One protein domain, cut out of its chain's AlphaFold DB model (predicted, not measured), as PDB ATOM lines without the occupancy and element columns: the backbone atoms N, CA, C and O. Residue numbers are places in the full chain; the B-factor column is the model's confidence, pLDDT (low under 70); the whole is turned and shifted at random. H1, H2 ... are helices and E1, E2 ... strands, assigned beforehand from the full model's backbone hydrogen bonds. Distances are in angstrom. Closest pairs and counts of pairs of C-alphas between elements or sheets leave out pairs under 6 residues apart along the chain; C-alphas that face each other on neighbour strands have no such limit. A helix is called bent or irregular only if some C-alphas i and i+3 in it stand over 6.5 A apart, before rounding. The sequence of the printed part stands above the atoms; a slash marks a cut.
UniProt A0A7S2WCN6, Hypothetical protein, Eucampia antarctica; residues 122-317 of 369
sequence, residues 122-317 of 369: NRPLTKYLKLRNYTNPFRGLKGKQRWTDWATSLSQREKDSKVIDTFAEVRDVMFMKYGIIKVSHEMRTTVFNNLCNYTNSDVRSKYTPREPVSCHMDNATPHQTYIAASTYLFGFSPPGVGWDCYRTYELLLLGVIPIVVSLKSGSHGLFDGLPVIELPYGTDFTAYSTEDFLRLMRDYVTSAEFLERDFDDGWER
ATOM      1  N   ASN A 122     -63.933 -44.883  -4.808       64.62
ATOM      2  CA  ASN A 122     -63.910 -45.950  -3.806       64.62
ATOM      3  C   ASN A 122     -63.837 -47.358  -4.417       64.62
ATOM      4  O   ASN A 122     -63.196 -48.249  -3.853       64.62
ATOM      5  N   ARG A 123     -64.445 -47.588  -5.590       70.81
ATOM      6  CA  ARG A 123     -64.422 -48.910  -6.249       70.81
ATOM      7  C   ARG A 123     -63.013 -49.334  -6.677       70.81
ATOM      8  O   ARG A 123     -62.603 -50.437  -6.304       70.81
ATOM      9  N   PRO A 124     -62.262 -48.531  -7.456       72.12
ATOM     10  CA  PRO A 124     -60.883 -48.865  -7.780       72.12
ATOM     11  C   PRO A 124     -59.990 -48.875  -6.536       72.12
ATOM     12  O   PRO A 124     -59.209 -49.812  -6.392       72.12
ATOM     13  N   LEU A 125     -60.150 -47.928  -5.605       80.19
ATOM     14  CA  LEU A 125     -59.312 -47.836  -4.404       80.19
ATOM     15  C   LEU A 125     -59.434 -49.067  -3.492       80.19
ATOM     16  O   LEU A 125     -58.427 -49.607  -3.037       80.19
ATOM     17  N   THR A 126     -60.650 -49.598  -3.326       82.62
ATOM     18  CA  THR A 126     -60.897 -50.832  -2.558       82.62
ATOM     19  C   THR A 126     -60.096 -52.016  -3.100       82.62
ATOM     20  O   THR A 126     -59.604 -52.835  -2.328       82.62
ATOM     21  N   LYS A 127     -59.934 -52.126  -4.427       83.94
ATOM     22  CA  LYS A 127     -59.131 -53.205  -5.022       83.94
ATOM     23  C   LYS A 127     -57.658 -53.082  -4.625       83.94
ATOM     24  O   LYS A 127     -57.055 -54.094  -4.291       83.94
ATOM     25  N   TYR A 128     -57.106 -51.867  -4.600       83.25
ATOM     26  CA  TYR A 128     -55.722 -51.631  -4.170       83.25
ATOM     27  C   TYR A 128     -55.508 -51.934  -2.690       83.25
ATOM     28  O   TYR A 128     -54.521 -52.573  -2.336       83.25
ATOM     29  N   LEU A 129     -56.458 -51.557  -1.832       86.19
ATOM     30  CA  LEU A 129     -56.387 -51.876  -0.407       86.19
ATOM     31  C   LEU A 129     -56.415 -53.384  -0.156       86.19
ATOM     32  O   LEU A 129     -55.617 -53.890   0.632       86.19
ATOM     33  N   LYS A 130     -57.253 -54.124  -0.894       88.12
ATOM     34  CA  LYS A 130     -57.290 -55.592  -0.830       88.12
ATOM     35  C   LYS A 130     -55.958 -56.236  -1.214       88.12
ATOM     36  O   LYS A 130     -55.569 -57.205  -0.574       88.12
ATOM     37  N   LEU A 131     -55.226 -55.685  -2.190       86.25
ATOM     38  CA  LEU A 131     -53.892 -56.193  -2.561       86.25
ATOM     39  C   LEU A 131     -52.880 -56.103  -1.411       86.25
ATOM     40  O   LEU A 131     -51.933 -56.882  -1.373       86.25
ATOM     41  N   ARG A 132     -53.078 -55.168  -0.478       84.62
ATOM     42  CA  ARG A 132     -52.244 -55.005   0.721       84.62
ATOM     43  C   ARG A 132     -52.904 -55.551   1.981       84.62
ATOM     44  O   ARG A 132     -52.417 -55.279   3.073       84.62
ATOM     45  N   ASN A 133     -54.016 -56.275   1.855       90.19
ATOM     46  CA  ASN A 133     -54.825 -56.720   2.987       90.19
ATOM     47  C   ASN A 133     -55.120 -55.585   3.994       90.19
ATOM     48  O   ASN A 133     -55.025 -55.780   5.200       90.19
ATOM     49  N   TYR A 134     -55.389 -54.374   3.488       89.12
ATOM     50  CA  TYR A 134     -55.661 -53.169   4.288       89.12
ATOM     51  C   TYR A 134     -54.541 -52.764   5.270       89.12
ATOM     52  O   TYR A 134     -54.749 -51.921   6.143       89.12
ATOM     53  N   THR A 135     -53.336 -53.322   5.118       93.12
ATOM     54  CA  THR A 135     -52.202 -53.033   6.001       93.12
ATOM     55  C   THR A 135     -51.607 -51.654   5.740       93.12
ATOM     56  O   THR A 135     -51.549 -51.181   4.602       93.12
ATOM     57  N   ASN A 136     -51.139 -51.028   6.820       95.44
ATOM     58  CA  ASN A 136     -50.448 -49.749   6.798       95.44
ATOM     59  C   ASN A 136     -49.092 -49.879   6.069       95.44
ATOM     60  O   ASN A 136     -48.190 -50.550   6.582       95.44
ATOM     61  N   PRO A 137     -48.900 -49.236   4.898       95.69
ATOM     62  CA  PRO A 137     -47.656 -49.340   4.137       95.69
ATOM     63  C   PRO A 137     -46.502 -48.547   4.768       95.69
ATOM     64  O   PRO A 137     -45.362 -48.687   4.333       95.69
ATOM     65  N   PHE A 138     -46.785 -47.727   5.780       97.00
ATOM     66  CA  PHE A 138     -45.816 -46.890   6.477       97.00
ATOM     67  C   PHE A 138     -45.362 -47.499   7.810       97.00
ATOM     68  O   PHE A 138     -44.567 -46.882   8.513       97.00
ATOM     69  N   ARG A 139     -45.827 -48.709   8.154       97.12
ATOM     70  CA  ARG A 139     -45.457 -49.401   9.393       97.12
ATOM     71  C   ARG A 139     -44.042 -49.978   9.314       97.12
ATOM     72  O   ARG A 139     -43.719 -50.759   8.411       97.12
ATOM     73  N   GLY A 140     -43.229 -49.662  10.317       96.94
ATOM     74  CA  GLY A 140     -41.888 -50.190  10.518       96.94
ATOM     75  C   GLY A 140     -40.888 -49.823   9.418       96.94
ATOM     76  O   GLY A 140     -41.219 -49.299   8.355       96.94
ATOM     77  N   LEU A 141     -39.618 -50.158   9.652       94.69
ATOM     78  CA  LEU A 141     -38.534 -49.864   8.705       94.69
ATOM     79  C   LEU A 141     -38.740 -50.534   7.340       94.69
ATOM     80  O   LEU A 141     -38.464 -49.933   6.307       94.69
ATOM     81  N   LYS A 142     -39.275 -51.762   7.320       95.75
ATOM     82  CA  LYS A 142     -39.535 -52.490   6.071       95.75
ATOM     83  C   LYS A 142     -40.610 -51.810   5.218       95.75
ATOM     84  O   LYS A 142     -40.445 -51.744   4.005       95.75
ATOM     85  N   GLY A 143     -41.686 -51.300   5.825       94.88
ATOM     86  CA  GLY A 143     -42.710 -50.540   5.097       94.88
ATOM     87  C   GLY A 143     -42.136 -49.251   4.510       94.88
ATOM     88  O   GLY A 143     -42.365 -48.927   3.347       94.88
ATOM     89  N   LYS A 144     -41.276 -48.576   5.279       98.06
ATOM     90  CA  LYS A 144     -40.651 -47.295   4.914       98.06
ATOM     91  C   LYS A 144     -39.448 -47.407   3.972       98.06
ATOM     92  O   LYS A 144     -38.959 -46.380   3.498       98.06
ATOM     93  N   GLN A 145     -39.000 -48.623   3.657       97.75
ATOM     94  CA  GLN A 145     -37.733 -48.876   2.972       97.75
ATOM     95  C   GLN A 145     -37.569 -48.076   1.673       97.75
ATOM     96  O   GLN A 145     -36.524 -47.482   1.432       97.75
ATOM     97  N   ARG A 146     -38.614 -47.980   0.842       97.50
ATOM     98  CA  ARG A 146     -38.519 -47.265  -0.444       97.50
ATOM     99  C   ARG A 146     -38.216 -45.767  -0.305       97.50
ATOM    100  O   ARG A 146     -37.598 -45.191  -1.195       97.50
ATOM    101  N   TRP A 147     -38.633 -45.139   0.796       98.56
ATOM    102  CA  TRP A 147     -38.337 -43.733   1.078       98.56
ATOM    103  C   TRP A 147     -36.936 -43.567   1.658       98.56
ATOM    104  O   TRP A 147     -36.197 -42.676   1.240       98.56
ATOM    105  N   THR A 148     -36.549 -44.448   2.582       98.19
ATOM    106  CA  THR A 148     -35.226 -44.402   3.215       98.19
ATOM    107  C   THR A 148     -34.113 -44.754   2.232       98.19
ATOM    108  O   THR A 148     -33.062 -44.115   2.253       98.19
ATOM    109  N   ASP A 149     -34.345 -45.708   1.329       98.50
ATOM    110  CA  ASP A 149     -33.396 -46.092   0.280       98.50
ATOM    111  C   ASP A 149     -33.193 -44.942  -0.710       98.50
ATOM    112  O   ASP A 149     -32.057 -44.610  -1.051       98.50
ATOM    113  N   TRP A 150     -34.278 -44.267  -1.108       98.38
ATOM    114  CA  TRP A 150     -34.202 -43.070  -1.946       98.38
ATOM    115  C   TRP A 150     -33.371 -41.962  -1.279       98.38
ATOM    116  O   TRP A 150     -32.389 -41.500  -1.866       98.38
ATOM    117  N   ALA A 151     -33.675 -41.598  -0.029       98.31
ATOM    118  CA  ALA A 151     -32.939 -40.560   0.697       98.31
ATOM    119  C   ALA A 151     -31.464 -40.932   0.957       98.31
ATOM    120  O   ALA A 151     -30.565 -40.086   0.871       98.31
ATOM    121  N   THR A 152     -31.190 -42.211   1.226       98.31
ATOM    122  CA  THR A 152     -29.826 -42.735   1.377       98.31
ATOM    123  C   THR A 152     -29.064 -42.651   0.057       98.31
ATOM    124  O   THR A 152     -27.912 -42.217   0.044       98.31
ATOM    125  N   SER A 153     -29.709 -42.985  -1.066       98.25
ATOM    126  CA  SER A 153     -29.100 -42.900  -2.397       98.25
ATOM    127  C   SER A 153     -28.722 -41.464  -2.779       98.25
ATOM    128  O   SER A 153     -27.656 -41.247  -3.356       98.25
ATOM    129  N   LEU A 154     -29.550 -40.474  -2.422       97.75
ATOM    130  CA  LEU A 154     -29.240 -39.053  -2.599       97.75
ATOM    131  C   LEU A 154     -28.012 -38.664  -1.777       97.75
ATOM    132  O   LEU A 154     -27.037 -38.151  -2.319       97.75
ATOM    133  N   SER A 155     -28.026 -39.010  -0.488       97.38
ATOM    134  CA  SER A 155     -26.926 -38.720   0.437       97.38
ATOM    135  C   SER A 155     -25.604 -39.346  -0.016       97.38
ATOM    136  O   SER A 155     -24.546 -38.739   0.127       97.38
ATOM    137  N   GLN A 156     -25.643 -40.561  -0.571       98.00
ATOM    138  CA  GLN A 156     -24.449 -41.219  -1.093       98.00
ATOM    139  C   GLN A 156     -23.929 -40.533  -2.358       98.00
ATOM    140  O   GLN A 156     -22.729 -40.309  -2.476       98.00
ATOM    141  N   ARG A 157     -24.812 -40.150  -3.288       97.62
ATOM    142  CA  ARG A 157     -24.408 -39.435  -4.506       97.62
ATOM    143  C   ARG A 157     -23.776 -38.077  -4.201       97.62
ATOM    144  O   ARG A 157     -22.781 -37.734  -4.830       97.62
ATOM    145  N   GLU A 158     -24.286 -37.353  -3.212       95.94
ATOM    146  CA  GLU A 158     -23.677 -36.100  -2.747       95.94
ATOM    147  C   GLU A 158     -22.287 -36.322  -2.138       95.94
ATOM    148  O   GLU A 158     -21.358 -35.585  -2.458       95.94
ATOM    149  N   LYS A 159     -22.109 -37.370  -1.315       97.25
ATOM    150  CA  LYS A 159     -20.786 -37.758  -0.786       97.25
ATOM    151  C   LYS A 159     -19.804 -38.110  -1.903       97.25
ATOM    152  O   LYS A 159     -18.633 -37.752  -1.823       97.25
ATOM    153  N   ASP A 160     -20.295 -38.747  -2.962       98.06
ATOM    154  CA  ASP A 160     -19.527 -39.051  -4.173       98.06
ATOM    155  C   ASP A 160     -19.279 -37.805  -5.056       98.06
ATOM    156  O   ASP A 160     -18.732 -37.934  -6.151       98.06
ATOM    157  N   SER A 161     -19.702 -36.607  -4.627       96.69
ATOM    158  CA  SER A 161     -19.639 -35.356  -5.400       96.69
ATOM    159  C   SER A 161     -20.354 -35.426  -6.759       96.69
ATOM    160  O   SER A 161     -19.988 -34.726  -7.705       96.69
ATOM    161  N   LYS A 162     -21.385 -36.272  -6.881       96.31
ATOM    162  CA  LYS A 162     -22.231 -36.336  -8.080       96.31
ATOM    163  C   LYS A 162     -23.233 -35.188  -8.050       96.31
ATOM    164  O   LYS A 162     -23.909 -34.967  -7.048       96.31
ATOM    165  N   VAL A 163     -23.357 -34.492  -9.178       94.31
ATOM    166  CA  VAL A 163     -24.382 -33.461  -9.366       94.31
ATOM    167  C   VAL A 163     -25.762 -34.122  -9.325       94.31
ATOM    168  O   VAL A 163     -26.008 -35.088 -10.048       94.31
ATOM    169  N   ILE A 164     -26.644 -33.607  -8.469       95.00
ATOM    170  CA  ILE A 164     -28.039 -34.042  -8.375       95.00
ATOM    171  C   ILE A 164     -28.879 -33.170  -9.308       95.00
ATOM    172  O   ILE A 164     -28.954 -31.958  -9.122       95.00
ATOM    173  N   ASP A 165     -29.512 -33.791 -10.302       92.94
ATOM    174  CA  ASP A 165     -30.539 -33.144 -11.120       92.94
ATOM    175  C   ASP A 165     -31.847 -33.118 -10.321       92.94
ATOM    176  O   ASP A 165     -32.627 -34.071 -10.333       92.94
ATOM    177  N   THR A 166     -32.055 -32.045  -9.560       93.06
ATOM    178  CA  THR A 166     -33.199 -31.904  -8.649       93.06
ATOM    179  C   THR A 166     -34.535 -32.006  -9.377       93.06
ATOM    180  O   THR A 166     -35.486 -32.560  -8.827       93.06
ATOM    181  N   PHE A 167     -34.604 -31.534 -10.622       91.12
ATOM    182  CA  PHE A 167     -35.804 -31.611 -11.440       91.12
ATOM    183  C   PHE A 167     -36.153 -33.063 -11.768       91.12
ATOM    184  O   PHE A 167     -37.285 -33.489 -11.530       91.12
ATOM    185  N   ALA A 168     -35.181 -33.837 -12.262       90.88
ATOM    186  CA  ALA A 168     -35.384 -35.256 -12.542       90.88
ATOM    187  C   ALA A 168     -35.754 -36.036 -11.268       90.88
ATOM    188  O   ALA A 168     -36.718 -36.798 -11.278       90.88
ATOM    189  N   GLU A 169     -35.054 -35.784 -10.155       94.50
ATOM    190  CA  GLU A 169     -35.309 -36.467  -8.881       94.50
ATOM    191  C   GLU A 169     -36.717 -36.217  -8.354       94.50
ATOM    192  O   GLU A 169     -37.433 -37.164  -8.032       94.50
ATOM    193  N   VAL A 170     -37.130 -34.948  -8.270       94.81
ATOM    194  CA  VAL A 170     -38.464 -34.583  -7.781       94.81
ATOM    195  C   VAL A 170     -39.534 -35.218  -8.657       94.81
ATOM    196  O   VAL A 170     -40.503 -35.775  -8.142       94.81
ATOM    197  N   ARG A 171     -39.343 -35.193  -9.975       91.69
ATOM    198  CA  ARG A 171     -40.305 -35.747 -10.920       91.69
ATOM    199  C   ARG A 171     -40.417 -37.271 -10.845       91.69
ATOM    200  O   ARG A 171     -41.513 -37.793 -11.016       91.69
ATOM    201  N   ASP A 172     -39.329 -37.978 -10.559       93.38
ATOM    202  CA  ASP A 172     -39.332 -39.442 -10.448       93.38
ATOM    203  C   ASP A 172     -40.041 -39.956  -9.192       93.38
ATOM    204  O   ASP A 172     -40.543 -41.088  -9.173       93.38
ATOM    205  N   VAL A 173     -40.097 -39.132  -8.140       97.00
ATOM    206  CA  VAL A 173     -40.625 -39.542  -6.833       97.00
ATOM    207  C   VAL A 173     -41.919 -38.854  -6.425       97.00
ATOM    208  O   VAL A 173     -42.594 -39.379  -5.538       97.00
ATOM    209  N   MET A 174     -42.305 -37.748  -7.063       96.81
ATOM    210  CA  MET A 174     -43.512 -36.997  -6.724       96.81
ATOM    211  C   MET A 174     -44.586 -37.076  -7.814       96.81
ATOM    212  O   MET A 174     -44.411 -36.629  -8.946       96.81
ATOM    213  N   PHE A 175     -45.752 -37.589  -7.435       96.75
ATOM    214  CA  PHE A 175     -46.934 -37.630  -8.280       96.75
ATOM    215  C   PHE A 175     -47.637 -36.267  -8.348       96.75
ATOM    216  O   PHE A 175     -47.954 -35.658  -7.323       96.75
ATOM    217  N   MET A 176     -47.958 -35.832  -9.567       93.81
ATOM    218  CA  MET A 176     -48.576 -34.542  -9.862       93.81
ATOM    219  C   MET A 176     -49.787 -34.725 -10.779       93.81
ATOM    220  O   MET A 176     -49.661 -34.763 -12.004       93.81
ATOM    221  N   LYS A 177     -50.988 -34.803 -10.193       90.56
ATOM    222  CA  LYS A 177     -52.246 -34.816 -10.951       90.56
ATOM    223  C   LYS A 177     -53.370 -34.125 -10.201       90.56
ATOM    224  O   LYS A 177     -53.741 -34.523  -9.099       90.56
ATOM    225  N   TYR A 178     -53.979 -33.129 -10.832       80.12
ATOM    226  CA  TYR A 178     -55.178 -32.493 -10.303       80.12
ATOM    227  C   TYR A 178     -56.041 -31.905 -11.405       80.12
ATOM    228  O   TYR A 178     -55.544 -31.402 -12.406       80.12
ATOM    229  N   GLY A 179     -57.353 -31.937 -11.174       72.88
ATOM    230  CA  GLY A 179     -58.292 -31.148 -11.952       72.88
ATOM    231  C   GLY A 179     -58.051 -29.657 -11.729       72.88
ATOM    232  O   GLY A 179     -57.712 -29.211 -10.621       72.88
ATOM    233  N   ILE A 180     -58.247 -28.886 -12.789       66.56
ATOM    234  CA  ILE A 180     -58.120 -27.438 -12.757       66.56
ATOM    235  C   ILE A 180     -59.479 -26.857 -12.352       66.56
ATOM    236  O   ILE A 180     -60.352 -26.621 -13.183       66.56
ATOM    237  N   ILE A 181     -59.680 -26.669 -11.047       68.06
ATOM    238  CA  ILE A 181     -60.849 -25.953 -10.518       68.06
ATOM    239  C   ILE A 181     -60.549 -24.454 -10.486       68.06
ATOM    240  O   ILE A 181     -59.435 -24.060 -10.145       68.06
ATOM    241  N   LYS A 182     -61.542 -23.611 -10.803       69.50
ATOM    242  CA  LYS A 182     -61.371 -22.147 -10.880       69.50
ATOM    243  C   LYS A 182     -60.784 -21.546  -9.598       69.50
ATOM    244  O   LYS A 182     -59.880 -20.726  -9.681       69.50
ATOM    245  N   VAL A 183     -61.265 -21.997  -8.436       66.31
ATOM    246  CA  VAL A 183     -60.918 -21.441  -7.114       66.31
ATOM    247  C   VAL A 183     -59.424 -21.542  -6.805       66.31
ATOM    248  O   VAL A 183     -58.865 -20.655  -6.177       66.31
ATOM    249  N   SER A 184     -58.756 -22.592  -7.281       71.06
ATOM    250  CA  SER A 184     -57.330 -22.820  -7.037       71.06
ATOM    251  C   SER A 184     -56.519 -22.855  -8.338       71.06
ATOM    252  O   SER A 184     -55.441 -23.447  -8.361       71.06
ATOM    253  N   HIS A 185     -57.064 -22.319  -9.437       79.88
ATOM    254  CA  HIS A 185     -56.515 -22.486 -10.785       79.88
ATOM    255  C   HIS A 185     -55.103 -21.919 -10.889       79.88
ATOM    256  O   HIS A 185     -54.205 -22.612 -11.352       79.88
ATOM    257  N   GLU A 186     -54.902 -20.670 -10.475       82.88
ATOM    258  CA  GLU A 186     -53.629 -19.953 -10.614       82.88
ATOM    259  C   GLU A 186     -52.498 -20.649  -9.852       82.88
ATOM    260  O   GLU A 186     -51.477 -21.018 -10.427       82.88
ATOM    261  N   MET A 187     -52.740 -20.932  -8.578       83.81
ATOM    262  CA  MET A 187     -51.823 -21.637  -7.689       83.81
ATOM    263  C   MET A 187     -51.476 -23.040  -8.206       83.81
ATOM    264  O   MET A 187     -50.305 -23.387  -8.335       83.81
ATOM    265  N   ARG A 188     -52.491 -23.842  -8.562       85.69
ATOM    266  CA  ARG A 188     -52.290 -25.180  -9.136       85.69
ATOM    267  C   ARG A 188     -51.529 -25.105 -10.456       85.69
ATOM    268  O   ARG A 188     -50.610 -25.878 -10.661       85.69
ATOM    269  N   THR A 189     -51.856 -24.158 -11.328       85.56
ATOM    270  CA  THR A 189     -51.174 -23.992 -12.620       85.56
ATOM    271  C   THR A 189     -49.717 -23.596 -12.432       85.56
ATOM    272  O   THR A 189     -48.854 -24.142 -13.108       85.56
ATOM    273  N   THR A 190     -49.419 -22.690 -11.503       87.00
ATOM    274  CA  THR A 190     -48.044 -22.233 -11.264       87.00
ATOM    275  C   THR A 190     -47.179 -23.364 -10.729       87.00
ATOM    276  O   THR A 190     -46.116 -23.636 -11.272       87.00
ATOM    277  N   VAL A 191     -47.670 -24.110  -9.740       87.50
ATOM    278  CA  VAL A 191     -46.935 -25.249  -9.171       87.50
ATOM    279  C   VAL A 191     -46.806 -26.392 -10.169       87.50
ATOM    280  O   VAL A 191     -45.733 -26.979 -10.294       87.50
ATOM    281  N   PHE A 192     -47.871 -26.683 -10.926       89.12
ATOM    282  CA  PHE A 192     -47.791 -27.605 -12.054       89.12
ATOM    283  C   PHE A 192     -46.695 -27.147 -12.999       89.12
ATOM    284  O   PHE A 192     -45.875 -27.946 -13.419       89.12
ATOM    285  N   ASN A 193     -46.625 -25.853 -13.298       86.50
ATOM    286  CA  ASN A 193     -45.641 -25.367 -14.233       86.50
ATOM    287  C   ASN A 193     -44.207 -25.452 -13.687       86.50
ATOM    288  O   ASN A 193     -43.301 -25.842 -14.411       86.50
ATOM    289  N   ASN A 194     -43.987 -25.163 -12.410       86.31
ATOM    290  CA  ASN A 194     -42.651 -25.256 -11.821       86.31
ATOM    291  C   ASN A 194     -42.125 -26.699 -11.801       86.31
ATOM    292  O   ASN A 194     -40.933 -26.928 -11.978       86.31
ATOM    293  N   LEU A 195     -43.017 -27.670 -11.599       87.50
ATOM    294  CA  LEU A 195     -42.654 -29.074 -11.389       87.50
ATOM    295  C   LEU A 195     -42.799 -29.942 -12.640       87.50
ATOM    296  O   LEU A 195     -42.171 -30.991 -12.751       87.50
ATOM    297  N   CYS A 196     -43.646 -29.515 -13.572       87.00
ATOM    298  CA  CYS A 196     -44.011 -30.265 -14.763       87.00
ATOM    299  C   CYS A 196     -43.776 -29.489 -16.062       87.00
ATOM    300  O   CYS A 196     -43.797 -30.129 -17.113       87.00
ATOM    301  N   ASN A 197     -43.610 -28.154 -16.059       75.69
ATOM    302  CA  ASN A 197     -43.550 -27.420 -17.326       75.69
ATOM    303  C   ASN A 197     -42.250 -27.674 -18.071       75.69
ATOM    304  O   ASN A 197     -41.133 -27.543 -17.574       75.69
ATOM    305  N   TYR A 198     -42.457 -27.919 -19.348       62.84
ATOM    306  CA  TYR A 198     -41.464 -28.181 -20.354       62.84
ATOM    307  C   TYR A 198     -41.177 -26.891 -21.125       62.84
ATOM    308  O   TYR A 198     -41.208 -26.942 -22.342       62.84
ATOM    309  N   THR A 199     -40.998 -25.714 -20.511       52.78
ATOM    310  CA  THR A 199     -40.858 -24.442 -21.267       52.78
ATOM    311  C   THR A 199     -39.429 -23.950 -21.485       52.78
ATOM    312  O   THR A 199     -39.240 -23.080 -22.330       52.78
ATOM    313  N   ASN A 200     -38.392 -24.606 -20.951       50.47
ATOM    314  CA  ASN A 200     -36.994 -24.339 -21.342       50.47
ATOM    315  C   ASN A 200     -36.445 -25.472 -22.216       50.47
ATOM    316  O   ASN A 200     -36.462 -26.628 -21.815       50.47
ATOM    317  N   SER A 201     -36.065 -25.173 -23.458       52.81
ATOM    318  CA  SER A 201     -35.763 -26.139 -24.533       52.81
ATOM    319  C   SER A 201     -34.564 -27.062 -24.293       52.81
ATOM    320  O   SER A 201     -34.500 -28.104 -24.935       52.81
ATOM    321  N   ASP A 202     -33.658 -26.743 -23.368       54.94
ATOM    322  CA  ASP A 202     -32.396 -27.489 -23.213       54.94
ATOM    323  C   ASP A 202     -32.480 -28.740 -22.324       54.94
ATOM    324  O   ASP A 202     -31.769 -29.715 -22.559       54.94
ATOM    325  N   VAL A 203     -33.376 -28.767 -21.333       53.41
ATOM    326  CA  VAL A 203     -33.491 -29.905 -20.389       53.41
ATOM    327  C   VAL A 203     -34.504 -30.955 -20.886       53.41
ATOM    328  O   VAL A 203     -34.459 -32.125 -20.509       53.41
ATOM    329  N   ARG A 204     -35.389 -30.565 -21.818       54.16
ATOM    330  CA  ARG A 204     -36.521 -31.370 -22.322       54.16
ATOM    331  C   ARG A 204     -36.141 -32.653 -23.054       54.16
ATOM    332  O   ARG A 204     -36.944 -33.574 -23.078       54.16
ATOM    333  N   SER A 205     -34.979 -32.716 -23.700       54.56
ATOM    334  CA  SER A 205     -34.655 -33.840 -24.594       54.56
ATOM    335  C   SER A 205     -34.266 -35.127 -23.862       54.56
ATOM    336  O   SER A 205     -34.173 -36.173 -24.500       54.56
ATOM    337  N   LYS A 206     -34.029 -35.071 -22.544       63.78
ATOM    338  CA  LYS A 206     -33.421 -36.188 -21.805       63.78
ATOM    339  C   LYS A 206     -34.364 -36.921 -20.857       63.78
ATOM    340  O   LYS A 206     -34.118 -38.092 -20.581       63.78
ATOM    341  N   TYR A 207     -35.429 -36.284 -20.371       71.94
ATOM    342  CA  TYR A 207     -36.322 -36.921 -19.403       71.94
ATOM    343  C   TYR A 207     -37.493 -37.631 -20.091       71.94
ATOM    344  O   TYR A 207     -38.296 -37.007 -20.786       71.94
ATOM    345  N   THR A 208     -37.622 -38.936 -19.846       78.31
ATOM    346  CA  THR A 208     -38.748 -39.751 -20.323       78.31
ATOM    347  C   THR A 208     -39.757 -39.928 -19.185       78.31
ATOM    348  O   THR A 208     -39.370 -40.463 -18.148       78.31
ATOM    349  N   PRO A 209     -41.032 -39.506 -19.340       78.81
ATOM    350  CA  PRO A 209     -42.074 -39.755 -18.346       78.81
ATOM    351  C   PRO A 209     -42.122 -41.224 -17.927       78.81
ATOM    352  O   PRO A 209     -42.161 -42.110 -18.779       78.81
ATOM    353  N   ARG A 210     -42.168 -41.476 -16.614       85.06
ATOM    354  CA  ARG A 210     -42.337 -42.829 -16.070       85.06
ATOM    355  C   ARG A 210     -43.673 -43.451 -16.478       85.06
ATOM    356  O   ARG A 210     -43.772 -44.663 -16.648       85.06
ATOM    357  N   GLU A 211     -44.698 -42.614 -16.613       91.69
ATOM    358  CA  GLU A 211     -46.061 -42.989 -16.977       91.69
ATOM    359  C   GLU A 211     -46.820 -41.760 -17.548       91.69
ATOM    360  O   GLU A 211     -46.332 -40.637 -17.398       91.69
ATOM    361  N   PRO A 212     -47.959 -41.937 -18.251       90.31
ATOM    362  CA  PRO A 212     -48.598 -40.875 -19.043       90.31
ATOM    363  C   PRO A 212     -49.601 -39.982 -18.276       90.31
ATOM    364  O   PRO A 212     -50.327 -39.212 -18.900       90.31
ATOM    365  N   VAL A 213     -49.717 -40.098 -16.952       93.38
ATOM    366  CA  VAL A 213     -50.721 -39.407 -16.124       93.38
ATOM    367  C   VAL A 213     -50.126 -38.251 -15.319       93.38
ATOM    368  O   VAL A 213     -50.670 -37.144 -15.378       93.38
ATOM    369  N   SER A 214     -49.062 -38.480 -14.544       94.00
ATOM    370  CA  SER A 214     -48.401 -37.444 -13.738       94.00
ATOM    371  C   SER A 214     -47.754 -36.406 -14.639       94.00
ATOM    372  O   SER A 214     -47.117 -36.748 -15.632       94.00
ATOM    373  N   CYS A 215     -47.890 -35.126 -14.299       90.94
ATOM    374  CA  CYS A 215     -47.382 -34.033 -15.130       90.94
ATOM    375  C   CYS A 215     -47.959 -34.004 -16.560       90.94
ATOM    376  O   CYS A 215     -47.360 -33.422 -17.466       90.94
ATOM    377  N   HIS A 216     -49.159 -34.564 -16.753       87.69
ATOM    378  CA  HIS A 216     -49.936 -34.458 -17.987       87.69
ATOM    379  C   HIS A 216     -51.292 -33.790 -17.734       87.69
ATOM    380  O   HIS A 216     -51.959 -34.038 -16.725       87.69
ATOM    381  N   MET A 217     -51.718 -32.948 -18.676       82.69
ATOM    382  CA  MET A 217     -52.991 -32.216 -18.604       82.69
ATOM    383  C   MET A 217     -54.179 -33.038 -19.120       82.69
ATOM    384  O   MET A 217     -55.324 -32.687 -18.851       82.69
ATOM    385  N   ASP A 218     -53.915 -34.149 -19.812       85.50
ATOM    386  CA  ASP A 218     -54.949 -35.003 -20.395       85.50
ATOM    387  C   ASP A 218     -55.843 -35.633 -19.329       85.50
ATOM    388  O   ASP A 218     -55.409 -35.936 -18.215       85.50
ATOM    389  N   ASN A 219     -57.108 -35.874 -19.660       87.12
ATOM    390  CA  ASN A 219     -58.007 -36.563 -18.743       87.12
ATOM    391  C   ASN A 219     -57.516 -37.993 -18.483       87.12
ATOM    392  O   ASN A 219     -57.185 -38.731 -19.408       87.12
ATOM    393  N   ALA A 220     -57.527 -38.398 -17.214       89.94
ATOM    394  CA  ALA A 220     -57.251 -39.764 -16.797       89.94
ATOM    395  C   ALA A 220     -58.422 -40.271 -15.961       89.94
ATOM    396  O   ALA A 220     -58.993 -39.538 -15.150       89.94
ATOM    397  N   THR A 221     -58.776 -41.539 -16.137       89.81
ATOM    398  CA  THR A 221     -59.752 -42.190 -15.259       89.81
ATOM    399  C   THR A 221     -59.191 -42.302 -13.833       89.81
ATOM    400  O   THR A 221     -57.965 -42.335 -13.651       89.81
ATOM    401  N   PRO A 222     -60.046 -42.441 -12.803       88.00
ATOM    402  CA  PRO A 222     -59.583 -42.728 -11.445       88.00
ATOM    403  C   PRO A 222     -58.660 -43.950 -11.377       88.00
ATOM    404  O   PRO A 222     -57.617 -43.914 -10.735       88.00
ATOM    405  N   HIS A 223     -58.986 -45.016 -12.116       89.00
ATOM    406  CA  HIS A 223     -58.163 -46.222 -12.140       89.00
ATOM    407  C   HIS A 223     -56.753 -45.962 -12.690       89.00
ATOM    408  O   HIS A 223     -55.784 -46.358 -12.046       89.00
ATOM    409  N   GLN A 224     -56.632 -45.262 -13.826       91.88
ATOM    410  CA  GLN A 224     -55.333 -44.876 -14.399       91.88
ATOM    411  C   GLN A 224     -54.540 -43.981 -13.443       91.88
ATOM    412  O   GLN A 224     -53.346 -44.196 -13.249       91.88
ATOM    413  N   THR A 225     -55.218 -43.027 -12.802       92.56
ATOM    414  CA  THR A 225     -54.622 -42.132 -11.801       92.56
ATOM    415  C   THR A 225     -54.014 -42.921 -10.644       92.56
ATOM    416  O   THR A 225     -52.903 -42.623 -10.224       92.56
ATOM    417  N   TYR A 226     -54.689 -43.965 -10.159       92.19
ATOM    418  CA  TYR A 226     -54.182 -44.774  -9.048       92.19
ATOM    419  C   TYR A 226     -53.043 -45.700  -9.437       92.19
ATOM    420  O   TYR A 226     -52.103 -45.839  -8.654       92.19
ATOM    421  N   ILE A 227     -53.104 -46.302 -10.633       92.06
ATOM    422  CA  ILE A 227     -51.975 -47.076 -11.170       92.06
ATOM    423  C   ILE A 227     -50.738 -46.185 -11.157       92.06
ATOM    424  O   ILE A 227     -49.741 -46.546 -10.539       92.06
ATOM    425  N   ALA A 228     -50.843 -45.004 -11.767       95.00
ATOM    426  CA  ALA A 228     -49.763 -44.035 -11.840       95.00
ATOM    427  C   ALA A 228     -49.260 -43.635 -10.447       95.00
ATOM    428  O   ALA A 228     -48.109 -43.914 -10.109       95.00
ATOM    429  N   ALA A 229     -50.135 -43.062  -9.615       95.56
ATOM    430  CA  ALA A 229     -49.794 -42.529  -8.298       95.56
ATOM    431  C   ALA A 229     -49.122 -43.566  -7.388       95.56
ATOM    432  O   ALA A 229     -48.144 -43.244  -6.721       95.56
ATOM    433  N   SER A 230     -49.575 -44.826  -7.410       94.38
ATOM    434  CA  SER A 230     -49.027 -45.894  -6.557       94.38
ATOM    435  C   SER A 230     -47.531 -46.181  -6.771       94.38
ATOM    436  O   SER A 230     -46.882 -46.770  -5.902       94.38
ATOM    437  N   THR A 231     -46.964 -45.748  -7.904       95.25
ATOM    438  CA  THR A 231     -45.544 -45.937  -8.243       95.25
ATOM    439  C   THR A 231     -44.614 -44.847  -7.698       95.25
ATOM    440  O   THR A 231     -43.394 -45.039  -7.692       95.25
ATOM    441  N   TYR A 232     -45.171 -43.739  -7.206       97.94
ATOM    442  CA  TYR A 232     -44.439 -42.594  -6.661       97.94
ATOM    443  C   TYR A 232     -44.307 -42.693  -5.142       97.94
ATOM    444  O   TYR A 232     -45.069 -43.418  -4.502       97.94
ATOM    445  N   LEU A 233     -43.342 -41.974  -4.564       98.44
ATOM    446  CA  LEU A 233     -43.091 -41.897  -3.118       98.44
ATOM    447  C   LEU A 233     -43.957 -40.831  -2.439       98.44
ATOM    448  O   LEU A 233     -44.478 -41.053  -1.342       98.44
ATOM    449  N   PHE A 234     -44.132 -39.701  -3.117       98.62
ATOM    450  CA  PHE A 234     -44.856 -38.525  -2.652       98.62
ATOM    451  C   PHE A 234     -45.940 -38.137  -3.656       98.62
ATOM    452  O   PHE A 234     -45.905 -38.554  -4.813       98.62
ATOM    453  N   GLY A 235     -46.911 -37.336  -3.229       97.25
ATOM    454  CA  GLY A 235     -47.946 -36.819  -4.117       97.25
ATOM    455  C   GLY A 235     -48.428 -35.450  -3.675       97.25
ATOM    456  O   GLY A 235     -48.727 -35.239  -2.501       97.25
ATOM    457  N   PHE A 236     -48.518 -34.504  -4.604       94.75
ATOM    458  CA  PHE A 236     -48.954 -33.154  -4.267       94.75
ATOM    459  C   PHE A 236     -50.482 -33.084  -4.149       94.75
ATOM    460  O   PHE A 236     -51.225 -33.405  -5.084       94.75
ATOM    461  N   SER A 237     -50.967 -32.637  -2.992       93.00
ATOM    462  CA  SER A 237     -52.387 -32.580  -2.649       93.00
ATOM    463  C   SER A 237     -52.780 -31.193  -2.131       93.00
ATOM    464  O   SER A 237     -53.042 -31.006  -0.942       93.00
ATOM    465  N   PRO A 238     -52.816 -30.181  -3.018       87.00
ATOM    466  CA  PRO A 238     -53.222 -28.841  -2.634       87.00
ATOM    467  C   PRO A 238     -54.698 -28.824  -2.202       87.00
ATOM    468  O   PRO A 238     -55.486 -29.619  -2.736       87.00
ATOM    469  N   PRO A 239     -55.086 -27.881  -1.323       80.19
ATOM    470  CA  PRO A 239     -56.448 -27.735  -0.831       80.19
ATOM    471  C   PRO A 239     -57.507 -27.725  -1.937       80.19
ATOM    472  O   PRO A 239     -57.278 -27.264  -3.067       80.19
ATOM    473  N   GLY A 240     -58.670 -28.283  -1.600       79.06
ATOM    474  CA  GLY A 240     -59.904 -28.175  -2.372       79.06
ATOM    475  C   GLY A 240     -60.691 -26.933  -1.963       79.06
ATOM    476  O   GLY A 240     -60.135 -25.842  -1.884       79.06
ATOM    477  N   VAL A 241     -61.992 -27.107  -1.720       79.44
ATOM    478  CA  VAL A 241     -62.846 -26.052  -1.151       79.44
ATOM    479  C   VAL A 241     -62.662 -25.959   0.369       79.44
ATOM    480  O   VAL A 241     -62.633 -24.854   0.901       79.44
ATOM    481  N   GLY A 242     -62.479 -27.079   1.076       80.12
ATOM    482  CA  GLY A 242     -62.295 -27.089   2.530       80.12
ATOM    483  C   GLY A 242     -60.883 -27.426   3.009       80.12
ATOM    484  O   GLY A 242     -59.893 -27.165   2.325       80.12
ATOM    485  N   TRP A 243     -60.816 -27.962   4.231       80.38
ATOM    486  CA  TRP A 243     -59.580 -28.232   4.980       80.38
ATOM    487  C   TRP A 243     -58.736 -29.374   4.442       80.38
ATOM    488  O   TRP A 243     -57.524 -29.405   4.642       80.38
ATOM    489  N   ASP A 244     -59.378 -30.302   3.755       87.19
ATOM    490  CA  ASP A 244     -58.766 -31.461   3.149       87.19
ATOM    491  C   ASP A 244     -59.250 -31.631   1.703       87.19
ATOM    492  O   ASP A 244     -60.010 -30.841   1.139       87.19
ATOM    493  N   CYS A 245     -58.711 -32.651   1.047       87.00
ATOM    494  CA  CYS A 245     -59.082 -33.038  -0.301       87.00
ATOM    495  C   CYS A 245     -59.156 -34.560  -0.346       87.00
ATOM    496  O   CYS A 245     -58.324 -35.227   0.271       87.00
ATOM    497  N   TYR A 246     -60.085 -35.111  -1.134       88.06
ATOM    498  CA  TYR A 246     -60.147 -36.549  -1.420       88.06
ATOM    499  C   TYR A 246     -58.770 -37.112  -1.787       88.06
ATOM    500  O   TYR A 246     -58.341 -38.111  -1.213       88.06
ATOM    501  N   ARG A 247     -58.020 -36.370  -2.614       90.50
ATOM    502  CA  ARG A 247     -56.666 -36.728  -3.052       90.50
ATOM    503  C   ARG A 247     -55.712 -37.037  -1.908       90.50
ATOM    504  O   ARG A 247     -54.904 -37.950  -2.043       90.50
ATOM    505  N   THR A 248     -55.800 -36.327  -0.787       93.69
ATOM    506  CA  THR A 248     -54.904 -36.565   0.351       93.69
ATOM    507  C   THR A 248     -55.110 -37.980   0.896       93.69
ATOM    508  O   THR A 248     -54.143 -38.717   1.075       93.69
ATOM    509  N   TYR A 249     -56.362 -38.407   1.066       92.31
ATOM    510  CA  TYR A 249     -56.698 -39.747   1.556       92.31
ATOM    511  C   TYR A 249     -56.438 -40.836   0.513       92.31
ATOM    512  O   TYR A 249     -55.937 -41.904   0.854       92.31
ATOM    513  N   GLU A 250     -56.713 -40.566  -0.764       92.06
ATOM    514  CA  GLU A 250     -56.407 -41.493  -1.859       92.06
ATOM    515  C   GLU A 250     -54.909 -41.812  -1.930       92.06
ATOM    516  O   GLU A 250     -54.524 -42.975  -2.046       92.06
ATOM    517  N   LEU A 251     -54.058 -40.786  -1.826       95.50
ATOM    518  CA  LEU A 251     -52.605 -40.943  -1.820       95.50
ATOM    519  C   LEU A 251     -52.143 -41.775  -0.620       95.50
ATOM    520  O   LEU A 251     -51.402 -42.740  -0.814       95.50
ATOM    521  N   LEU A 252     -52.643 -41.481   0.587       95.75
ATOM    522  CA  LEU A 252     -52.344 -42.272   1.785       95.75
ATOM    523  C   LEU A 252     -52.702 -43.748   1.583       95.75
ATOM    524  O   LEU A 252     -51.865 -44.622   1.806       95.75
ATOM    525  N   LEU A 253     -53.904 -44.031   1.077       93.81
ATOM    526  CA  LEU A 253     -54.388 -45.391   0.823       93.81
ATOM    527  C   LEU A 253     -53.581 -46.118  -0.273       93.81
ATOM    528  O   LEU A 253     -53.455 -47.345  -0.241       93.81
ATOM    529  N   LEU A 254     -52.956 -45.383  -1.200       94.38
ATOM    530  CA  LEU A 254     -51.999 -45.919  -2.179       94.38
ATOM    531  C   LEU A 254     -50.577 -46.086  -1.614       94.38
ATOM    532  O   LEU A 254     -49.706 -46.670  -2.268       94.38
ATOM    533  N   GLY A 255     -50.335 -45.679  -0.367       96.00
ATOM    534  CA  GLY A 255     -49.022 -45.673   0.277       96.00
ATOM    535  C   GLY A 255     -48.104 -44.587  -0.263       96.00
ATOM    536  O   GLY A 255     -46.908 -44.817  -0.388       96.00
ATOM    537  N   VAL A 256     -48.659 -43.440  -0.637       97.88
ATOM    538  CA  VAL A 256     -47.949 -42.260  -1.135       97.88
ATOM    539  C   VAL A 256     -48.067 -41.159  -0.083       97.88
ATOM    540  O   VAL A 256     -49.167 -40.904   0.399       97.88
ATOM    541  N   ILE A 257     -46.955 -40.509   0.275       98.62
ATOM    542  CA  ILE A 257     -46.937 -39.434   1.283       98.62
ATOM    543  C   ILE A 257     -47.507 -38.154   0.650       98.62
ATOM    544  O   ILE A 257     -46.893 -37.624  -0.285       98.62
ATOM    545  N   PRO A 258     -48.662 -37.636   1.104       97.81
ATOM    546  CA  PRO A 258     -49.209 -36.404   0.563       97.81
ATOM    547  C   PRO A 258     -48.398 -35.193   1.026       97.81
ATOM    548  O   PRO A 258     -48.050 -35.083   2.201       97.81
ATOM    549  N   ILE A 259     -48.170 -34.252   0.115       96.44
ATOM    550  CA  ILE A 259     -47.708 -32.898   0.429       96.44
ATOM    551  C   ILE A 259     -48.921 -31.977   0.332       96.44
ATOM    552  O   ILE A 259     -49.476 -31.796  -0.756       96.44
ATOM    553  N   VAL A 260     -49.352 -31.428   1.464       93.75
ATOM    554  CA  VAL A 260     -50.541 -30.574   1.576       93.75
ATOM    555  C   VAL A 260     -50.143 -29.149   1.931       93.75
ATOM    556  O   VAL A 260     -49.055 -28.896   2.440       93.75
ATOM    557  N   VAL A 261     -51.043 -28.205   1.675       89.00
ATOM    558  CA  VAL A 261     -50.862 -26.807   2.078       89.00
ATOM    559  C   VAL A 261     -51.780 -26.543   3.255       89.00
ATOM    560  O   VAL A 261     -52.997 -26.683   3.115       89.00
ATOM    561  N   SER A 262     -51.222 -26.157   4.401       84.81
ATOM    562  CA  SER A 262     -52.037 -25.826   5.565       84.81
ATOM    563  C   SER A 262     -52.845 -24.553   5.310       84.81
ATOM    564  O   SER A 262     -52.368 -23.565   4.744       84.81
ATOM    565  N   LEU A 263     -54.092 -24.558   5.770       80.81
ATOM    566  CA  LEU A 263     -54.938 -23.370   5.783       80.81
ATOM    567  C   LEU A 263     -54.660 -22.517   7.021       80.81
ATOM    568  O   LEU A 263     -54.049 -22.976   7.983       80.81
ATOM    569  N   LYS A 264     -55.176 -21.281   7.033       80.94
ATOM    570  CA  LYS A 264     -55.036 -20.351   8.170       80.94
ATOM    571  C   LYS A 264     -55.502 -20.960   9.491       80.94
ATOM    572  O   LYS A 264     -54.969 -20.643  10.548       80.94
ATOM    573  N   SER A 265     -56.529 -21.795   9.418       72.88
ATOM    574  CA  SER A 265     -57.134 -22.472  10.558       72.88
ATOM    575  C   SER A 265     -56.395 -23.760  10.962       72.88
ATOM    576  O   SER A 265     -56.664 -24.298  12.030       72.88
ATOM    577  N   GLY A 266     -55.421 -24.215  10.164       81.81
ATOM    578  CA  GLY A 266     -54.750 -25.506  10.314       81.81
ATOM    579  C   GLY A 266     -55.592 -26.677   9.794       81.81
ATOM    580  O   GLY A 266     -56.699 -26.487   9.289       81.81
ATOM    581  N   SER A 267     -55.062 -27.895   9.926       82.88
ATOM    582  CA  SER A 267     -55.749 -29.148   9.573       82.88
ATOM    583  C   SER A 267     -56.721 -29.631  10.659       82.88
ATOM    584  O   SER A 267     -57.443 -30.604  10.457       82.88
ATOM    585  N   HIS A 268     -56.742 -28.969  11.825       84.62
ATOM    586  CA  HIS A 268     -57.541 -29.344  13.000       84.62
ATOM    587  C   HIS A 268     -57.376 -30.815  13.417       84.62
ATOM    588  O   HIS A 268     -58.300 -31.450  13.916       84.62
ATOM    589  N   GLY A 269     -56.184 -31.363  13.201       88.75
ATOM    590  CA  GLY A 269     -55.863 -32.739  13.540       88.75
ATOM    591  C   GLY A 269     -56.395 -33.779  12.558       88.75
ATOM    592  O   GLY A 269     -56.296 -34.974  12.837       88.75
ATOM    593  N   LEU A 270     -56.932 -33.382  11.394       90.38
ATOM    594  CA  LEU A 270     -57.306 -34.313  10.313       90.38
ATOM    595  C   LEU A 270     -56.139 -35.224   9.908       90.38
ATOM    596  O   LEU A 270     -56.369 -36.384   9.575       90.38
ATOM    597  N   PHE A 271     -54.907 -34.717   9.992       93.81
ATOM    598  CA  PHE A 271     -53.693 -35.435   9.608       93.81
ATOM    599  C   PHE A 271     -52.877 -35.965  10.800       93.81
ATOM    600  O   PHE A 271     -51.815 -36.546  10.589       93.81
ATOM    601  N   ASP A 272     -53.362 -35.833  12.043       94.31
ATOM    602  CA  ASP A 272     -52.612 -36.314  13.212       94.31
ATOM    603  C   ASP A 272     -52.375 -37.827  13.133       94.31
ATOM    604  O   ASP A 272     -53.311 -38.617  12.963       94.31
ATOM    605  N   GLY A 273     -51.109 -38.215  13.294       96.00
ATOM    606  CA  GLY A 273     -50.673 -39.608  13.232       96.00
ATOM    607  C   GLY A 273     -50.627 -40.189  11.818       96.00
ATOM    608  O   GLY A 273     -50.398 -41.389  11.687       96.00
ATOM    609  N   LEU A 274     -50.837 -39.381  10.771       97.44
ATOM    610  CA  LEU A 274     -50.699 -39.777   9.368       97.44
ATOM    611  C   LEU A 274     -49.384 -39.254   8.773       97.44
ATOM    612  O   LEU A 274     -48.922 -38.178   9.149       97.44
ATOM    613  N   PRO A 275     -48.791 -39.967   7.798       97.62
ATOM    614  CA  PRO A 275     -47.581 -39.512   7.137       97.62
ATOM    615  C   PRO A 275     -47.920 -38.464   6.074       97.62
ATOM    616  O   PRO A 275     -48.098 -38.786   4.899       97.62
ATOM    617  N   VAL A 276     -48.031 -37.208   6.502       97.56
ATOM    618  CA  VAL A 276     -48.380 -36.056   5.663       97.56
ATOM    619  C   VAL A 276     -47.341 -34.958   5.856       97.56
ATOM    620  O   VAL A 276     -46.990 -34.608   6.979       97.56
ATOM    621  N   ILE A 277     -46.873 -34.380   4.751       97.06
ATOM    622  CA  ILE A 277     -46.023 -33.190   4.777       97.06
ATOM    623  C   ILE A 277     -46.933 -31.966   4.682       97.06
ATOM    624  O   ILE A 277     -47.445 -31.644   3.608       97.06
ATOM    625  N   GLU A 278     -47.146 -31.292   5.810       93.81
ATOM    626  CA  GLU A 278     -47.909 -30.045   5.879       93.81
ATOM    627  C   GLU A 278     -47.004 -28.831   5.620       93.81
ATOM    628  O   GLU A 278     -46.109 -28.522   6.407       93.81
ATOM    629  N   LEU A 279     -47.237 -28.119   4.514       91.31
ATOM    630  CA  LEU A 279     -46.577 -26.842   4.250       91.31
ATOM    631  C   LEU A 279     -47.182 -25.746   5.143       91.31
ATOM    632  O   LEU A 279     -48.409 -25.611   5.155       91.31
ATOM    633  N   PRO A 280     -46.366 -24.914   5.823       87.94
ATOM    634  CA  PRO A 280     -46.876 -23.890   6.728       87.94
ATOM    635  C   PRO A 280     -47.853 -22.927   6.047       87.94
ATOM    636  O   PRO A 280     -47.654 -22.528   4.896       87.94
ATOM    637  N   TYR A 281     -48.880 -22.486   6.778       84.88
ATOM    638  CA  TYR A 281     -49.799 -21.466   6.278       84.88
ATOM    639  C   TYR A 281     -49.059 -20.172   5.907       84.88
ATOM    640  O   TYR A 281     -48.157 -19.730   6.615       84.88
ATOM    641  N   GLY A 282     -49.481 -19.543   4.810       82.31
ATOM    642  CA  GLY A 282     -48.877 -18.308   4.307       82.31
ATOM    643  C   GLY A 282     -47.581 -18.526   3.524       82.31
ATOM    644  O   GLY A 282     -47.050 -17.565   2.974       82.31
ATOM    645  N   THR A 283     -47.094 -19.766   3.427       84.12
ATOM    646  CA  THR A 283     -45.990 -20.114   2.530       84.12
ATOM    647  C   THR A 283     -46.428 -19.901   1.086       84.12
ATOM    648  O   THR A 283     -47.404 -20.507   0.640       84.12
ATOM    649  N   ASP A 284     -45.692 -19.082   0.336       85.56
ATOM    650  CA  ASP A 284     -45.863 -18.984  -1.111       85.56
ATOM    651  C   ASP A 284     -45.138 -20.144  -1.800       85.56
ATOM    652  O   ASP A 284     -44.007 -20.042  -2.267       85.56
ATOM    653  N   PHE A 285     -45.801 -21.291  -1.852       84.69
ATOM    654  CA  PHE A 285     -45.263 -22.471  -2.523       84.69
ATOM    655  C   PHE A 285     -45.314 -22.360  -4.053       84.69
ATOM    656  O   PHE A 285     -44.783 -23.229  -4.741       84.69
ATOM    657  N   THR A 286     -45.898 -21.292  -4.612       85.56
ATOM    658  CA  THR A 286     -45.720 -20.986  -6.038       85.56
ATOM    659  C   THR A 286     -44.301 -20.497  -6.339       85.56
ATOM    660  O   THR A 286     -43.859 -20.589  -7.482       85.56
ATOM    661  N   ALA A 287     -43.559 -20.075  -5.310       88.94
ATOM    662  CA  ALA A 287     -42.142 -19.739  -5.389       88.94
ATOM    663  C   ALA A 287     -41.205 -20.930  -5.110       88.94
ATOM    664  O   ALA A 287     -39.991 -20.775  -5.229       88.94
ATOM    665  N   TYR A 288     -41.729 -22.106  -4.736       91.38
ATOM    666  CA  TYR A 288     -40.882 -23.266  -4.449       91.38
ATOM    667  C   TYR A 288     -40.236 -23.801  -5.728       91.38
ATOM    668  O   TYR A 288     -40.914 -24.102  -6.718       91.38
ATOM    669  N   SER A 289     -38.917 -23.954  -5.661       91.31
ATOM    670  CA  SER A 289     -38.098 -24.620  -6.671       91.31
ATOM    671  C   SER A 289     -38.115 -26.143  -6.499       91.31
ATOM    672  O   SER A 289     -38.573 -26.672  -5.481       91.31
ATOM    673  N   THR A 290     -37.579 -26.881  -7.472       92.19
ATOM    674  CA  THR A 290     -37.373 -28.332  -7.337       92.19
ATOM    675  C   THR A 290     -36.390 -28.661  -6.216       92.19
ATOM    676  O   THR A 290     -36.568 -29.656  -5.520       92.19
ATOM    677  N   GLU A 291     -35.410 -27.799  -5.956       94.50
ATOM    678  CA  GLU A 291     -34.503 -27.894  -4.811       94.50
ATOM    679  C   GLU A 291     -35.270 -27.835  -3.483       94.50
ATOM    680  O   GLU A 291     -35.005 -28.631  -2.579       94.50
ATOM    681  N   ASP A 292     -36.244 -26.925  -3.364       95.31
ATOM    682  CA  ASP A 292     -37.041 -26.775  -2.144       95.31
ATOM    683  C   ASP A 292     -37.904 -28.011  -1.881       95.31
ATOM    684  O   ASP A 292     -37.938 -28.503  -0.750       95.31
ATOM    685  N   PHE A 293     -38.554 -28.555  -2.916       95.44
ATOM    686  CA  PHE A 293     -39.321 -29.798  -2.797       95.44
ATOM    687  C   PHE A 293     -38.430 -31.003  -2.495       95.44
ATOM    688  O   PHE A 293     -38.788 -31.825  -1.650       95.44
ATOM    689  N   LEU A 294     -37.264 -31.111  -3.141       97.25
ATOM    690  CA  LEU A 294     -36.307 -32.186  -2.885       97.25
ATOM    691  C   LEU A 294     -35.856 -32.181  -1.422       97.25
ATOM    692  O   LEU A 294     -35.900 -33.223  -0.764       97.25
ATOM    693  N   ARG A 295     -35.474 -31.005  -0.908       97.25
ATOM    694  CA  ARG A 295     -35.086 -30.818   0.493       97.25
ATOM    695  C   ARG A 295     -36.237 -31.174   1.427       97.25
ATOM    696  O   ARG A 295     -36.055 -32.011   2.298       97.25
ATOM    697  N   LEU A 296     -37.430 -30.628   1.195       97.06
ATOM    698  CA  LEU A 296     -38.620 -30.901   2.006       97.06
ATOM    699  C   LEU A 296     -38.913 -32.406   2.128       97.06
ATOM    700  O   LEU A 296     -39.098 -32.923   3.228       97.06
ATOM    701  N   MET A 297     -38.952 -33.112   0.996       98.25
ATOM    702  CA  MET A 297     -39.244 -34.545   0.954       98.25
ATOM    703  C   MET A 297     -38.155 -35.366   1.650       98.25
ATOM    704  O   MET A 297     -38.470 -36.290   2.401       98.25
ATOM    705  N   ARG A 298     -36.880 -35.026   1.422       98.44
ATOM    706  CA  ARG A 298     -35.732 -35.700   2.041       98.44
ATOM    707  C   ARG A 298     -35.692 -35.481   3.550       98.44
ATOM    708  O   ARG A 298     -35.539 -36.452   4.292       98.44
ATOM    709  N   ASP A 299     -35.842 -34.241   3.998       98.25
ATOM    710  CA  ASP A 299     -35.819 -33.876   5.415       98.25
ATOM    711  C   ASP A 299     -36.930 -34.615   6.164       98.25
ATOM    712  O   ASP A 299     -36.688 -35.200   7.218       98.25
ATOM    713  N   TYR A 300     -38.129 -34.694   5.576       98.50
ATOM    714  CA  TYR A 300     -39.231 -35.440   6.172       98.50
ATOM    715  C   TYR A 300     -38.898 -36.926   6.352       98.50
ATOM    716  O   TYR A 300     -38.992 -37.443   7.464       98.50
ATOM    717  N   VAL A 301     -38.458 -37.626   5.301       98.56
ATOM    718  CA  VAL A 301     -38.233 -39.086   5.380       98.56
ATOM    719  C   VAL A 301     -36.958 -39.489   6.122       98.56
ATOM    720  O   VAL A 301     -36.745 -40.672   6.380       98.56
ATOM    721  N   THR A 302     -36.109 -38.521   6.464       98.31
ATOM    722  CA  THR A 302     -34.935 -38.714   7.327       98.31
ATOM    723  C   THR A 302     -35.162 -38.228   8.760       98.31
ATOM    724  O   THR A 302     -34.303 -38.433   9.616       98.31
ATOM    725  N   SER A 303     -36.316 -37.620   9.045       98.38
ATOM    726  CA  SER A 303     -36.676 -37.156  10.383       98.38
ATOM    727  C   SER A 303     -37.006 -38.310  11.335       98.38
ATOM    728  O   SER A 303     -37.471 -39.373  10.916       98.38
ATOM    729  N   ALA A 304     -36.838 -38.069  12.638       97.94
ATOM    730  CA  ALA A 304     -37.286 -38.994  13.681       97.94
ATOM    731  C   ALA A 304     -38.798 -39.262  13.590       97.94
ATOM    732  O   ALA A 304     -39.224 -40.406  13.706       97.94
ATOM    733  N   GLU A 305     -39.595 -38.232  13.279       96.19
ATOM    734  CA  GLU A 305     -41.046 -38.345  13.088       96.19
ATOM    735  C   GLU A 305     -41.398 -39.436  12.069       96.19
ATOM    736  O   GLU A 305     -42.220 -40.306  12.350       96.19
ATOM    737  N   PHE A 306     -40.737 -39.446  10.907       98.12
ATOM    738  CA  PHE A 306     -40.983 -40.477   9.905       98.12
ATOM    739  C   PHE A 306     -40.331 -41.811  10.250       98.12
ATOM    740  O   PHE A 306     -40.949 -42.849  10.033       98.12
ATOM    741  N   LEU A 307     -39.100 -41.830  10.760       98.00
ATOM    742  CA  LEU A 307     -38.359 -43.075  10.980       98.00
ATOM    743  C   LEU A 307     -38.900 -43.882  12.165       98.00
ATOM    744  O   LEU A 307     -39.027 -45.104  12.057       98.00
ATOM    745  N   GLU A 308     -39.284 -43.214  13.248       97.12
ATOM    746  CA  GLU A 308     -39.621 -43.846  14.526       97.12
ATOM    747  C   GLU A 308     -41.118 -44.147  14.682       97.12
ATOM    748  O   GLU A 308     -41.469 -45.090  15.387       97.12
ATOM    749  N   ARG A 309     -42.020 -43.410  14.013       97.44
ATOM    750  CA  ARG A 309     -43.475 -43.618  14.166       97.44
ATOM    751  C   ARG A 309     -44.039 -44.613  13.169       97.44
ATOM    752  O   ARG A 309     -43.781 -44.508  11.979       97.44
ATOM    753  N   ASP A 310     -44.882 -45.532  13.619       97.38
ATOM    754  CA  ASP A 310     -45.510 -46.513  12.727       97.38
ATOM    755  C   ASP A 310     -46.758 -45.997  12.000       97.38
ATOM    756  O   ASP A 310     -47.202 -46.630  11.050       97.38
ATOM    757  N   PHE A 311     -47.288 -44.831  12.388       97.81
ATOM    758  CA  PHE A 311     -48.489 -44.206  11.808       97.81
ATOM    759  C   PHE A 311     -49.776 -45.044  11.912       97.81
ATOM    760  O   PHE A 311     -50.744 -44.780  11.204       97.81
ATOM    761  N   ASP A 312     -49.812 -46.046  12.792       96.62
ATOM    762  CA  ASP A 312     -50.971 -46.933  12.939       96.62
ATOM    763  C   ASP A 312     -52.213 -46.201  13.453       96.62
ATOM    764  O   ASP A 312     -53.278 -46.325  12.849       96.62
ATOM    765  N   ASP A 313     -52.056 -45.355  14.473       94.50
ATOM    766  CA  ASP A 313     -53.159 -44.564  15.030       94.50
ATOM    767  C   ASP A 313     -53.812 -43.667  13.966       94.50
ATOM    768  O   ASP A 313     -55.034 -43.533  13.910       94.50
ATOM    769  N   GLY A 314     -53.012 -43.054  13.085       95.38
ATOM    770  CA  GLY A 314     -53.539 -42.269  11.972       95.38
ATOM    771  C   GLY A 314     -54.141 -43.141  10.877       95.38
ATOM    772  O   GLY A 314     -55.197 -42.808  10.344       95.38
ATOM    773  N   TRP A 315     -53.502 -44.269  10.554       94.94
ATOM    774  CA  TRP A 315     -53.982 -45.205   9.538       94.94
ATOM    775  C   TRP A 315     -55.385 -45.724   9.858       94.94
ATOM    776  O   TRP A 315     -56.247 -45.726   8.981       94.94
ATOM    777  N   GLU A 316     -55.660 -46.085  11.113       92.12
ATOM    778  CA  GLU A 316     -56.991 -46.527  11.548       92.12
ATOM    779  C   GLU A 316     -58.073 -45.464  11.306       92.12
ATOM    780  O   GLU A 316     -59.212 -45.785  10.954       92.12
ATOM    781  N   ARG A 317     -57.713 -44.177  11.393       92.56
ATOM    782  CA  ARG A 317     -58.622 -43.053  11.121       92.56
ATOM    783  C   ARG A 317     -58.987 -42.902   9.646       92.56
ATOM    784  O   ARG A 317     -59.891 -42.125   9.342       92.56
TER     785      ARG A 317
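AT A GLANCE: This is residues 122 to 317 of the 369 residues of the protein "Hypothetical protein" of Eucampia antarctica (UniProt A0A7S2WCN6). A small parallel sheet of three strands, E1, E2 and E3, sits in the middle of a mostly helical body, between H6, which covers E1 and E2, and H7. Farther out beyond H6 are H1 and H5; H2 crosses H7, and residues 156 to 161, of which 156 to 159 belong to H2, stick out. The printed part has 196 residues, with nine named helices and three named strands in the order H1 H2 H3 H4 H5 E1 H6 E2 E3 H7 H8 H9; the sheet's order is E1 E2 E3, and the class is mostly helix. The whole is compact, with a radius of gyration of the C-alphas of 16.4 A and spans of 46 by 44 by 34 A.

HOW THE PARTS SIT: Start at E2, residues 257 to 261, the inner strand, with E1, residues 234 to 237, and E3, residues 277 to 279, as edge strands. E1 and E2 are parallel at 31 degrees, and you will find N 237 and O 259 at 2.8 A, within hydrogen-bond range. E2 and E3 are parallel at 15 degrees, with N 260 and O 277 at 2.9 A, also within range. Residues 174 to 175 pair with residues 234 to 235 of E1, parallel. H6, residues 246 to 253, is on the sheet at a height of 8.5 A, over E1 and E2, and runs along the strands, at 14 degrees to E1 on the local plane. E1, H6 and E2 form a strand-helix-strand unit, two parallel neighbour strands with a helix between, and its crossover is right-handed. H1, residues 122 to 131, only just touches H6, with 3 pairs of C-alphas within 8 A, the closest those of Leu 129 and Leu 253 at 6.9 A. H1 touches H5, residues 222 to 229, at a steep tilt of 44 degrees, the closest C-alphas being those of Pro 124 and His 223, 5.8 A apart. H7, residues 290 to 302, only grazes the sheet with its residues 293 to 301. H2, residues 140 to 159, touches H7 with its residues 147 to 151 alone, at a steep tilt of 49 degrees, opposite ways; look at the C-alphas of Ala 151 and Arg 298, the closest, 5.8 A apart. H3, residues 166 to 173, touches H7 at a steep tilt of 51 degrees, closest at C-alphas 167 and 290, 5.5 A. H4, residues 182 to 196, touches H3 with its residues 195 to 196 alone, closest at C-alphas 195 and 171, 7.1 A. H8, residues 304 to 308, touches H2, closest at C-alphas 307 and 141, 7.2 A, while H9, residues 312 to 316, touches no helix. In H3, H5, H6, H7, H8 and H9 every O i to N i+4 pair is within hydrogen-bond range; the counts are 5 of 6 in H1, 14 of 16 in H2 and 9 of 11 in H4.

IN THESE COORDINATES: Find C-alpha 122 at (-63.910, -45.950, -3.806), where H1 begins; it runs 14.4 A to C-alpha 131. H2 starts at C-alpha 140, (-41.888, -50.190, 10.518), and covers 27.0 A, with a kink of 57 degrees near residue 147. H2 is irregular, with C-alphas 143 and 146 7.7 A apart, and so is H4, with C-alphas 183 and 186 8.2 A apart. H4 is 19.6 A long, H7 18.1 A and E2 13.2 A. H9 ends at C-alpha 316, (-56.991, -46.527, 11.548).

THE WHOLE: The C-alphas farthest apart, those of Ser 201 and Asp 313, are 47.0 A apart. The printed part has no cut. The links H4 to H5, residues 197 to 221, and E2 to E3, residues 262 to 276, are long. Mean pLDDT of the printed part is 88.9; residue 122, residues 180 to 183 and residues 198 to 206 are under 70.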